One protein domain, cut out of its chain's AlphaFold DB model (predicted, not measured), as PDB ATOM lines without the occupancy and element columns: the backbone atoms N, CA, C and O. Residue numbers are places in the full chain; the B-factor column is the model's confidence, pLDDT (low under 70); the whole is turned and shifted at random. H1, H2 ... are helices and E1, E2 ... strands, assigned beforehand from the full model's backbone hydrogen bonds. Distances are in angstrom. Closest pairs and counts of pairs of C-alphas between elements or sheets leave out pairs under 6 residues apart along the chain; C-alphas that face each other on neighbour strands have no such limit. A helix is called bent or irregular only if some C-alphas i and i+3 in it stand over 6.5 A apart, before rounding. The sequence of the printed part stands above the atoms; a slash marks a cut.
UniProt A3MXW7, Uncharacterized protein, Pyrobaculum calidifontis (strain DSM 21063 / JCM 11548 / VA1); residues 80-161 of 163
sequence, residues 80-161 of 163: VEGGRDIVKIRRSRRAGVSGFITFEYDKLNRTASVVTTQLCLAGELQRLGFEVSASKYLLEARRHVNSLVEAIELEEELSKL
ATOM      1  N   VAL A  80     363.560 360.375 329.405       97.25
ATOM      2  CA  VAL A  80     363.613 360.688 330.837       97.25
ATOM      3  C   VAL A  80     362.373 361.474 331.242       97.25
ATOM      4  O   VAL A  80     362.081 362.525 330.675       97.25
ATOM      5  N   GLU A  81     361.650 360.978 332.241       95.69
ATOM      6  CA  GLU A  81     360.472 361.624 332.813       95.69
ATOM      7  C   GLU A  81     360.768 362.168 334.216       95.69
ATOM      8  O   GLU A  81     361.477 361.552 335.016       95.69
ATOM      9  N   GLY A  82     360.153 363.309 334.536       91.44
ATOM     10  CA  GLY A  82     360.247 363.968 335.837       91.44
ATOM     11  C   GLY A  82     360.809 365.388 335.737       91.44
ATOM     12  O   GLY A  82     361.729 365.667 334.970       91.44
ATOM     13  N   GLY A  83     360.226 366.319 336.496       89.38
ATOM     14  CA  GLY A  83     360.619 367.732 336.480       89.38
ATOM     15  C   GLY A  83     361.814 368.008 337.391       89.38
ATOM     16  O   GLY A  83     362.919 368.258 336.916       89.38
ATOM     17  N   ARG A  84     361.580 367.923 338.705       90.38
ATOM     18  CA  ARG A  84     362.567 368.217 339.762       90.38
ATOM     19  C   ARG A  84     363.470 367.035 340.132       90.38
ATOM     20  O   ARG A  84     364.341 367.186 340.973       90.38
ATOM     21  N   ASP A  85     363.224 365.875 339.535       92.25
ATOM     22  CA  ASP A  85     363.977 364.636 339.720       92.25
ATOM     23  C   ASP A  85     363.753 363.743 338.485       92.25
ATOM     24  O   ASP A  85     362.933 364.075 337.620       92.25
ATOM     25  N   ILE A  86     364.466 362.626 338.402       95.12
ATOM     26  CA  ILE A  86     364.229 361.534 337.457       95.12
ATOM     27  C   ILE A  86     363.252 360.565 338.114       95.12
ATOM     28  O   ILE A  86     363.587 359.921 339.100       95.12
ATOM     29  N   VAL A  87     362.039 360.461 337.581       96.44
ATOM     30  CA  VAL A  87     360.994 359.564 338.107       96.44
ATOM     31  C   VAL A  87     360.974 358.253 337.334       96.44
ATOM     32  O   VAL A  87     360.777 357.184 337.911       96.44
ATOM     33  N   LYS A  88     361.192 358.336 336.023       97.50
ATOM     34  CA  LYS A  88     361.158 357.191 335.128       97.50
ATOM     35  C   LYS A  88     362.125 357.395 333.976       97.50
ATOM     36  O   LYS A  88     362.269 358.512 333.477       97.50
ATOM     37  N   ILE A  89     362.765 356.314 333.548       98.19
ATOM     38  CA  ILE A  89     363.513 356.279 332.291       98.19
ATOM     39  C   ILE A  89     363.022 355.126 331.431       98.19
ATOM     40  O   ILE A  89     362.658 354.068 331.942       98.19
ATOM     41  N   ARG A  90     363.008 355.327 330.116       98.06
ATOM     42  CA  ARG A  90     362.601 354.305 329.156       98.06
ATOM     43  C   ARG A  90     363.516 354.313 327.946       98.06
ATOM     44  O   ARG A  90     363.784 355.370 327.382       98.06
ATOM     45  N   ARG A  91     363.916 353.134 327.493       97.31
ATOM     46  CA  ARG A  91     364.622 352.946 326.229       97.31
ATOM     47  C   ARG A  91     363.913 351.887 325.408       97.31
ATOM     48  O   ARG A  91     363.519 350.843 325.921       97.31
ATOM     49  N   SER A  92     363.723 352.177 324.128       95.25
ATOM     50  CA  SER A  92     363.079 351.268 323.185       95.25
ATOM     51  C   SER A  92     363.987 351.061 321.992       95.25
ATOM     52  O   SER A  92     364.561 352.014 321.465       95.25
ATOM     53  N   ARG A  93     364.079 349.821 321.528       92.81
ATOM     54  CA  ARG A  93     364.828 349.469 320.322       92.81
ATOM     55  C   ARG A  93     364.070 348.435 319.505       92.81
ATOM     56  O   ARG A  93     363.234 347.684 320.011       92.81
ATOM     57  N   ARG A  94     364.358 348.428 318.210       90.75
ATOM     58  CA  ARG A  94     363.775 347.483 317.261       90.75
ATOM     59  C   ARG A  94     364.394 346.102 317.470       90.75
ATOM     60  O   ARG A  94     365.604 345.990 317.626       90.75
ATOM     61  N   ALA A  95     363.563 345.070 317.420       85.56
ATOM     62  CA  ALA A  95     363.975 343.675 317.459       85.56
ATOM     63  C   ALA A  95     363.596 342.991 316.135       85.56
ATOM     64  O   ALA A  95     362.440 342.638 315.904       85.56
ATOM     65  N   GLY A  96     364.559 342.841 315.225       80.31
ATOM     66  CA  GLY A  96     364.307 342.303 313.886       80.31
ATOM     67  C   GLY A  96     363.404 343.201 313.026       80.31
ATOM     68  O   GLY A  96     363.413 344.427 313.140       80.31
ATOM     69  N   VAL A  97     362.625 342.606 312.117       77.69
ATOM     70  CA  VAL A  97     361.840 343.368 311.126       77.69
ATOM     71  C   VAL A  97     360.564 343.970 311.727       77.69
ATOM     72  O   VAL A  97     360.235 345.108 311.400       77.69
ATOM     73  N   SER A  98     359.871 343.266 312.621       79.62
ATOM     74  CA  SER A  98     358.577 343.698 313.182       79.62
ATOM     75  C   SER A  98     358.511 343.678 314.711       79.62
ATOM     76  O   SER A  98     357.462 343.981 315.275       79.62
ATOM     77  N   GLY A  99     359.601 343.315 315.385       87.69
ATOM     78  CA  GLY A  99     359.635 343.217 316.833       87.69
ATOM     79  C   GLY A  99     360.167 344.465 317.519       87.69
ATOM     80  O   GLY A  99     360.774 345.350 316.906       87.69
ATOM     81  N   PHE A 100     359.977 344.507 318.830       93.81
ATOM     82  CA  PHE A 100     360.517 345.547 319.693       93.81
ATOM     83  C   PHE A 100     360.990 344.966 321.019       93.81
ATOM     84  O   PHE A 100     360.609 343.864 321.423       93.81
ATOM     85  N   ILE A 101     361.802 345.751 321.709       95.75
ATOM     86  CA  ILE A 101     362.076 345.590 323.125       95.75
ATOM     87  C   ILE A 101     362.091 346.967 323.773       95.75
ATOM     88  O   ILE A 101     362.716 347.903 323.268       95.75
ATOM     89  N   THR A 102     361.364 347.079 324.872       97.38
ATOM     90  CA  THR A 102     361.281 348.271 325.704       97.38
ATOM     91  C   THR A 102     361.770 347.904 327.088       97.38
ATOM     92  O   THR A 102     361.257 346.963 327.685       97.38
ATOM     93  N   PHE A 103     362.746 348.658 327.578       98.31
ATOM     94  CA  PHE A 103     363.190 348.636 328.960       98.31
ATOM     95  C   PHE A 103     362.703 349.912 329.638       98.31
ATOM     96  O   PHE A 103     362.858 351.012 329.102       98.31
ATOM     97  N   GLU A 104     362.110 349.775 330.812       98.56
ATOM     98  CA  GLU A 104     361.647 350.882 331.636       98.56
ATOM     99  C   GLU A 104     362.144 350.700 333.062       98.56
ATOM    100  O   GLU A 104     362.083 349.602 333.603       98.56
ATOM    101  N   TYR A 105     362.582 351.788 333.681       98.38
ATOM    102  CA  TYR A 105     362.837 351.843 335.111       98.38
ATOM    103  C   TYR A 105     361.939 352.892 335.758       98.38
ATOM    104  O   TYR A 105     361.934 354.053 335.349       98.38
ATOM    105  N   ASP A 106     361.196 352.464 336.775       97.69
ATOM    106  CA  ASP A 106     360.368 353.300 337.639       97.69
ATOM    107  C   ASP A 106     361.069 353.473 338.993       97.69
ATOM    108  O   ASP A 106     361.195 352.516 339.766       97.69
ATOM    109  N   LYS A 107     361.515 354.703 339.286       95.94
ATOM    110  CA  LYS A 107     362.237 355.035 340.522       95.94
ATOM    111  C   LYS A 107     361.351 354.934 341.760       95.94
ATOM    112  O   LYS A 107     361.847 354.550 342.818       95.94
ATOM    113  N   LEU A 108     360.061 355.262 341.650       94.00
ATOM    114  CA  LEU A 108     359.135 355.242 342.790       94.00
ATOM    115  C   LEU A 108     358.904 353.810 343.269       94.00
ATOM    116  O   LEU A 108     358.924 353.548 344.468       94.00
ATOM    117  N   ASN A 109     358.736 352.890 342.320       96.56
ATOM    118  CA  ASN A 109     358.506 351.473 342.598       96.56
ATOM    119  C   ASN A 109     359.794 350.639 342.625       96.56
ATOM    120  O   ASN A 109     359.727 349.427 342.838       96.56
ATOM    121  N   ARG A 110     360.956 351.254 342.361       96.69
ATOM    122  CA  ARG A 110     362.258 350.574 342.255       96.69
ATOM    123  C   ARG A 110     362.180 349.328 341.365       96.69
ATOM    124  O   ARG A 110     362.649 348.251 341.717       96.69
ATOM    125  N   THR A 111     361.504 349.464 340.226       98.25
ATOM    126  CA  THR A 111     361.180 348.343 339.336       98.25
ATOM    127  C   THR A 111     361.739 348.588 337.944       98.25
ATOM    128  O   THR A 111     361.413 349.592 337.312       98.25
ATOM    129  N   ALA A 112     362.529 347.638 337.450       98.38
ATOM    130  CA  ALA A 112     362.855 347.508 336.040       98.38
ATOM    131  C   ALA A 112     361.827 346.595 335.358       98.38
ATOM    132  O   ALA A 112     361.503 345.519 335.864       98.38
ATOM    133  N   SER A 113     361.312 347.020 334.210       98.31
ATOM    134  CA  SER A 113     360.359 346.271 333.395       98.31
ATOM    135  C   SER A 113     360.871 346.132 331.970       98.31
ATOM    136  O   SER A 113     361.333 347.101 331.371       98.31
ATOM    137  N   VAL A 114     360.737 344.936 331.411       98.06
ATOM    138  CA  VAL A 114     361.031 344.637 330.011       98.06
ATOM    139  C   VAL A 114     359.753 344.180 329.332       98.06
ATOM    140  O   VAL A 114     359.053 343.312 329.845       98.06
ATOM    141  N   VAL A 115     359.459 344.738 328.164       97.38
ATOM    142  CA  VAL A 115     358.403 344.243 327.275       97.38
ATOM    143  C   VAL A 115     359.014 343.997 325.908       97.38
ATOM    144  O   VAL A 115     359.634 344.893 325.337       97.38
ATOM    145  N   THR A 116     358.865 342.789 325.369       96.12
ATOM    146  CA  THR A 116     359.434 342.438 324.065       96.12
ATOM    147  C   THR A 116     358.605 341.416 323.307       96.12
ATOM    148  O   THR A 116     357.925 340.582 323.889       96.12
ATOM    149  N   THR A 117     358.697 341.436 321.982       95.25
ATOM    150  CA  THR A 117     358.163 340.379 321.111       95.25
ATOM    151  C   THR A 117     359.136 339.203 320.925       95.25
ATOM    152  O   THR A 117     358.777 338.209 320.298       95.25
ATOM    153  N   GLN A 118     360.379 339.291 321.417       92.94
ATOM    154  CA  GLN A 118     361.389 338.230 321.304       92.94
ATOM    155  C   GLN A 118     361.216 337.176 322.409       92.94
ATOM    156  O   GLN A 118     361.896 337.202 323.431       92.94
ATOM    157  N   LEU A 119     360.311 336.217 322.193       93.12
ATOM    158  CA  LEU A 119     359.974 335.171 323.178       93.12
ATOM    159  C   LEU A 119     361.175 334.310 323.620       93.12
ATOM    160  O   LEU A 119     361.232 333.847 324.755       93.12
ATOM    161  N   CYS A 120     362.151 334.128 322.736       91.94
ATOM    162  CA  CYS A 120     363.438 333.467 322.988       91.94
ATOM    163  C   CYS A 120     364.254 334.082 324.140       91.94
ATOM    164  O   CYS A 120     365.053 333.375 324.747       91.94
ATOM    165  N   LEU A 121     364.050 335.362 324.477       94.19
ATOM    166  CA  LEU A 121     364.771 336.027 325.568       94.19
ATOM    167  C   LEU A 121     364.273 335.624 326.964       94.19
ATOM    168  O   LEU A 121     364.850 336.061 327.954       94.19
ATOM    169  N   ALA A 122     363.237 334.783 327.076       95.69
ATOM    170  CA  ALA A 122     362.690 334.360 328.366       95.69
ATOM    171  C   ALA A 122     363.740 333.762 329.305       95.69
ATOM    172  O   ALA A 122     363.830 334.178 330.459       95.69
ATOM    173  N   GLY A 123     364.557 332.832 328.802       95.56
ATOM    174  CA  GLY A 123     365.608 332.206 329.604       95.56
ATOM    175  C   GLY A 123     366.669 333.212 330.047       95.56
ATOM    176  O   GLY A 123     367.079 333.207 331.201       95.56
ATOM    177  N   GLU A 124     367.071 334.123 329.160       95.75
ATOM    178  CA  GLU A 124     368.039 335.175 329.483       95.75
ATOM    179  C   GLU A 124     367.521 336.140 330.546       95.75
ATOM    180  O   GLU A 124     368.217 336.428 331.515       95.75
ATOM    181  N   LEU A 125     366.275 336.593 330.411       96.44
ATOM    182  CA  LEU A 125     365.647 337.493 331.375       96.44
ATOM    183  C   LEU A 125     365.497 336.825 332.747       96.44
ATOM    184  O   LEU A 125     365.767 337.463 333.761       96.44
ATOM    185  N   GLN A 126     365.175 335.529 332.794       96.81
ATOM    186  CA  GLN A 126     365.192 334.756 334.042       96.81
ATOM    187  C   GLN A 126     366.600 334.662 334.649       96.81
ATOM    188  O   GLN A 126     366.748 334.823 335.859       96.81
ATOM    189  N   ARG A 127     367.646 334.448 333.835       95.88
ATOM    190  CA  ARG A 127     369.048 334.439 334.306       95.88
ATOM    191  C   ARG A 127     369.484 335.795 334.857       95.88
ATOM    192  O   ARG A 127     370.235 335.838 335.826       95.88
ATOM    193  N   LEU A 128     368.968 336.879 334.287       95.25
ATOM    194  CA  LEU A 128     369.127 338.243 334.790       95.25
ATOM    195  C   LEU A 128     368.201 338.558 335.981       95.25
ATOM    196  O   LEU A 128     368.105 339.711 336.390       95.25
ATOM    197  N   GLY A 129     367.512 337.569 336.555       96.44
ATOM    198  CA  GLY A 129     366.711 337.729 337.770       96.44
ATOM    199  C   GLY A 129     365.358 338.409 337.564       96.44
ATOM    200  O   GLY A 129     364.784 338.902 338.534       96.44
ATOM    201  N   PHE A 130     364.847 338.471 336.333       98.06
ATOM    202  CA  PHE A 130     363.490 338.943 336.087       98.06
ATOM    203  C   PHE A 130     362.456 337.839 336.312       98.06
ATOM    204  O   PHE A 130     362.612 336.694 335.881       98.06
ATOM    205  N   GLU A 131     361.332 338.229 336.901       98.00
ATOM    206  CA  GLU A 131     360.092 337.470 336.873       98.00
ATOM    207  C   GLU A 131     359.472 337.608 335.484       98.00
ATOM    208  O   GLU A 131     359.020 338.689 335.099       98.00
ATOM    209  N   VAL A 132     359.493 336.522 334.712       97.69
ATOM    210  CA  VAL A 132     359.048 336.507 333.315       97.69
ATOM    211  C   VAL A 132     357.629 335.958 333.200       97.69
ATOM    212  O   VAL A 132     357.343 334.843 333.633       97.69
ATOM    213  N   SER A 133     356.768 336.717 332.529       96.56
ATOM    214  CA  SER A 133     355.431 336.321 332.098       96.56
ATOM    215  C   SER A 133     355.364 336.336 330.572       96.56
ATOM    216  O   SER A 133     355.575 337.365 329.929       96.56
ATOM    217  N   ALA A 134     355.083 335.182 329.972       92.00
ATOM    218  CA  ALA A 134     354.960 335.050 328.526       92.00
ATOM    219  C   ALA A 134     353.488 334.960 328.114       92.00
ATOM    220  O   ALA A 134     352.712 334.173 328.655       92.00
ATOM    221  N   SER A 135     353.121 335.737 327.100       91.00
ATOM    222  CA  SER A 135     351.861 335.600 326.371       91.00
ATOM    223  C   SER A 135     352.125 335.036 324.970       91.00
ATOM    224  O   SER A 135     353.265 334.776 324.586       91.00
ATOM    225  N   LYS A 136     351.070 334.873 324.162       88.62
ATOM    226  CA  LYS A 136     351.189 334.321 322.802       88.62
ATOM    227  C   LYS A 136     352.102 335.144 321.875       88.62
ATOM    228  O   LYS A 136     352.694 334.572 320.967       88.62
ATOM    229  N   TYR A 137     352.185 336.462 322.069       88.06
ATOM    230  CA  TYR A 137     352.854 337.371 321.123       88.06
ATOM    231  C   TYR A 137     353.927 338.259 321.751       88.06
ATOM    232  O   TYR A 137     354.696 338.888 321.029       88.06
ATOM    233  N   LEU A 138     353.963 338.338 323.079       93.94
ATOM    234  CA  LEU A 138     354.912 339.173 323.798       93.94
ATOM    235  C   LEU A 138     355.310 338.534 325.118       93.94
ATOM    236  O   LEU A 138     354.584 337.716 325.687       93.94
ATOM    237  N   LEU A 139     356.461 338.969 325.587       95.44
ATOM    238  CA  LEU A 139     357.051 338.659 326.861       95.44
ATOM    239  C   LEU A 139     357.088 339.936 327.693       95.44
ATOM    240  O   LEU A 139     357.534 340.981 327.214       95.44
ATOM    241  N   GLU A 140     356.646 339.823 328.936       97.88
ATOM    242  CA  GLU A 140     356.797 340.842 329.966       97.88
ATOM    243  C   GLU A 140     357.713 340.296 331.053       97.88
ATOM    244  O   GLU A 140     357.620 339.129 331.429       97.88
ATOM    245  N   ALA A 141     358.609 341.127 331.561       98.12
ATOM    246  CA  ALA A 141     359.501 340.747 332.637       98.12
ATOM    247  C   ALA A 141     359.628 341.894 333.632       98.12
ATOM    248  O   ALA A 141     359.699 343.052 333.219       98.12
ATOM    249  N   ARG A 142     359.664 341.595 334.931       98.25
ATOM    250  CA  ARG A 142     359.871 342.605 335.980       98.25
ATOM    251  C   ARG A 142     360.928 342.162 336.977       98.25
ATOM    252  O   ARG A 142     361.028 340.983 337.290       98.25
ATOM    253  N   ARG A 143     361.714 343.112 337.471       97.75
ATOM    254  CA  ARG A 143     362.734 342.897 338.498       97.75
ATOM    255  C   ARG A 143     362.810 344.119 339.407       97.75
ATOM    256  O   ARG A 143     362.724 345.250 338.930       97.75
ATOM    257  N   HIS A 144     363.006 343.896 340.703       97.69
ATOM    258  CA  HIS A 144     363.380 344.968 341.622       97.69
ATOM    259  C   HIS A 144     364.835 345.389 341.390       97.69
ATOM    260  O   HIS A 144     365.713 344.532 341.278       97.69
ATOM    261  N   VAL A 145     365.086 346.694 341.333       95.12
ATOM    262  CA  VAL A 145     366.426 347.269 341.155       95.12
ATOM    263  C   VAL A 145     366.655 348.368 342.186       95.12
ATOM    264  O   VAL A 145     365.782 349.198 342.442       95.12
ATOM    265  N   ASN A 146     367.838 348.383 342.784       91.75
ATOM    266  CA  ASN A 146     368.136 349.224 343.939       91.75
ATOM    267  C   ASN A 146     368.504 350.655 343.541       91.75
ATOM    268  O   ASN A 146     368.385 351.574 344.351       91.75
ATOM    269  N   SER A 147     368.956 350.860 342.302       93.62
ATOM    270  CA  SER A 147     369.451 352.155 341.838       93.62
ATOM    271  C   SER A 147     369.216 352.386 340.349       93.62
ATOM    272  O   SER A 147     369.065 351.451 339.561       93.62
ATOM    273  N   LEU A 148     369.242 353.659 339.959       95.44
ATOM    274  CA  LEU A 148     369.257 354.072 338.559       95.44
ATOM    275  C   LEU A 148     370.501 353.556 337.804       95.44
ATOM    276  O   LEU A 148     370.389 353.240 336.624       95.44
ATOM    277  N   VAL A 149     371.658 353.417 338.464       96.00
ATOM    278  CA  VAL A 149     372.860 352.827 337.842       96.00
ATOM    279  C   VAL A 149     372.623 351.362 337.480       96.00
ATOM    280  O   VAL A 149     372.838 350.986 336.332       96.00
ATOM    281  N   GLU A 150     372.091 350.569 338.415       95.12
ATOM    282  CA  GLU A 150     371.754 349.158 338.173       95.12
ATOM    283  C   GLU A 150     370.766 349.014 337.006       95.12
ATOM    284  O   GLU A 150     370.906 348.130 336.166       95.12
ATOM    285  N   ALA A 151     369.783 349.914 336.903       96.31
ATOM    286  CA  ALA A 151     368.846 349.920 335.785       96.31
ATOM    287  C   ALA A 151     369.527 350.188 334.428       96.31
ATOM    288  O   ALA A 151     369.167 349.555 333.434       96.31
ATOM    289  N   ILE A 152     370.500 351.105 334.378       96.25
ATOM    290  CA  ILE A 152     371.272 351.403 333.162       96.25
ATOM    291  C   ILE A 152     372.129 350.193 332.771       96.25
ATOM    292  O   ILE A 152     372.112 349.786 331.612       96.25
ATOM    293  N   GLU A 153     372.823 349.578 333.732       94.88
ATOM    294  CA  GLU A 153     373.642 348.381 333.503       94.88
ATOM    295  C   GLU A 153     372.808 347.210 332.974       94.88
ATOM    296  O   GLU A 153     373.178 346.582 331.981       94.88
ATOM    297  N   LEU A 154     371.642 346.957 333.576       95.88
ATOM    298  CA  LEU A 154     370.746 345.879 333.153       95.88
ATOM    299  C   LEU A 154     370.214 346.073 331.734       95.88
ATOM    300  O   LEU A 154     370.111 345.103 330.981       95.88
ATOM    301  N   GLU A 155     369.867 347.301 331.346       96.19
ATOM    302  CA  GLU A 155     369.433 347.563 329.973       96.19
ATOM    303  C   GLU A 155     370.560 347.318 328.975       96.19
ATOM    304  O   GLU A 155     370.318 346.792 327.891       96.19
ATOM    305  N   GLU A 156     371.800 347.616 329.341       93.81
ATOM    306  CA  GLU A 156     372.947 347.384 328.475       93.81
ATOM    307  C   GLU A 156     373.355 345.923 328.384       93.81
ATOM    308  O   GLU A 156     373.758 345.468 327.311       93.81
ATOM    309  N   GLU A 157     373.251 345.168 329.473       94.06
ATOM    310  CA  GLU A 157     373.387 343.714 329.441       94.06
ATOM    311  C   GLU A 157     372.327 343.107 328.528       94.06
ATOM    312  O   GLU A 157     372.661 342.380 327.590       94.06
ATOM    313  N   LEU A 158     371.067 343.512 328.711       93.81
ATOM    314  CA  LEU A 158     369.974 343.166 327.811       93.81
ATOM    315  C   LEU A 158     370.287 343.600 326.375       93.81
ATOM    316  O   LEU A 158     369.936 342.893 325.427       93.81
ATOM    317  N   SER A 159     370.981 344.729 326.193       91.44
ATOM    318  CA  SER A 159     371.312 345.264 324.877       91.44
ATOM    319  C   SER A 159     372.205 344.333 324.050       91.44
ATOM    320  O   SER A 159     372.071 344.274 322.826       91.44
ATOM    321  N   LYS A 160     373.049 343.564 324.741       91.31
ATOM    322  CA  LYS A 160     374.016 342.618 324.172       91.31
ATOM    323  C   LYS A 160     373.406 341.248 323.885       91.31
ATOM    324  O   LYS A 160     374.011 340.467 323.152       91.31
ATOM    325  N   LEU A 161     372.237 340.945 324.454       89.06
ATOM    326  CA  LEU A 161     371.559 339.676 324.224       89.06
ATOM    327  C   LEU A 161     371.061 339.584 322.786       89.06
ATOM    328  O   LEU A 161     370.472 340.525 322.245       89.06
TER     329      LEU A 161
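This is residues 80 to 161 of the 163 residues of an uncharacterized protein of Pyrobaculum calidifontis (strain DSM 21063 / JCM 11548 / VA1) (UniProt A3MXW7). A single twisted sheet of five antiparallel strands forms a wall, with two helices, H1 and H2, over one face, each running along the strands, and the other face bare. H2 covers E2 and E3, while H1 covers E5 and, only just, E4. The printed part has 82 residues, with two named helices and five named strands in the order E1 E2 E3 H1 E4 E5 H2; across the sheet the order is E1 E2 E3 E5 E4, and the class is mixed, helices and strands. The whole is compact, with a radius of gyration of the C-alphas of 12.5 A, and its C-alphas span 38 by 25 by 22 A.

Residues 80 to 81 pair antiparallel with residues 88 to 89 of the edge strand E1, residues 88 to 95. E1 and E2, residues 99 to 106, form a hairpin, with N 91 and O 103 within hydrogen-bond range at 2.9 A. E2 and E3, residues 111 to 116, form the next hairpin, with N 104 and O 113 at 2.8 A; E1 E2 E3 are a meander, each strand the antiparallel neighbour of the one before. H1, residues 119 to 127, is on the sheet at a height of 8.4 A and runs along the strands, at 13 degrees to E5, residues 139 to 144, on the local plane. It lies over E5 and only just over the edge strand E4, residues 131 to 134, on which 3 of its C-alphas fall; the closest C-alphas of H1 and E5 are those of Leu 119 and Leu 139, 5.9 A apart. E3, H1 and E4 form a split strand-helix-strand unit, two strands running the same way with E5 between them, and its crossover is right-handed. E4 and E5 form a hairpin, with N 133 and O 140 at 2.8 A, and E5 pairs with E3 through N 114 and O 141, 2.8 A. H2, residues 148 to 160, is on the same face as H1, at a height of 9.2 A over the sheet, and runs along the strands at 10 degrees to E2 on the local plane. The closest C-alphas of H2 and E2 are those of Ala 151 and Tyr 105, 6.3 A apart. H1 and H2 are close but not clearly touching, with the C-alphas of Leu 125 and Leu 158 8.0 A apart, at a steep tilt of 48 degrees, opposite ways. In H2 every O i to N i+4 pair is within hydrogen-bond range; in H1 3 of 5 are.

E1 begins at C-alpha 88, (361.158, 357.191, 335.128), and is 22.4 A long; E2 is 23.1 A, E3 16.5 A and E5 17.3 A. H1 is irregular, with C-alphas 120 and 123 7.1 A apart. H2 is 19.0 A long and ends at C-alpha 160, (374.016, 342.618, 324.172).

The C-alphas of Arg 84 and Lys 136 are the two farthest apart, at 39.6 A. The printed part has no cut, and each link between named elements is tight. The mean pLDDT of the printed part is 94.4, and no printed residue is under 70.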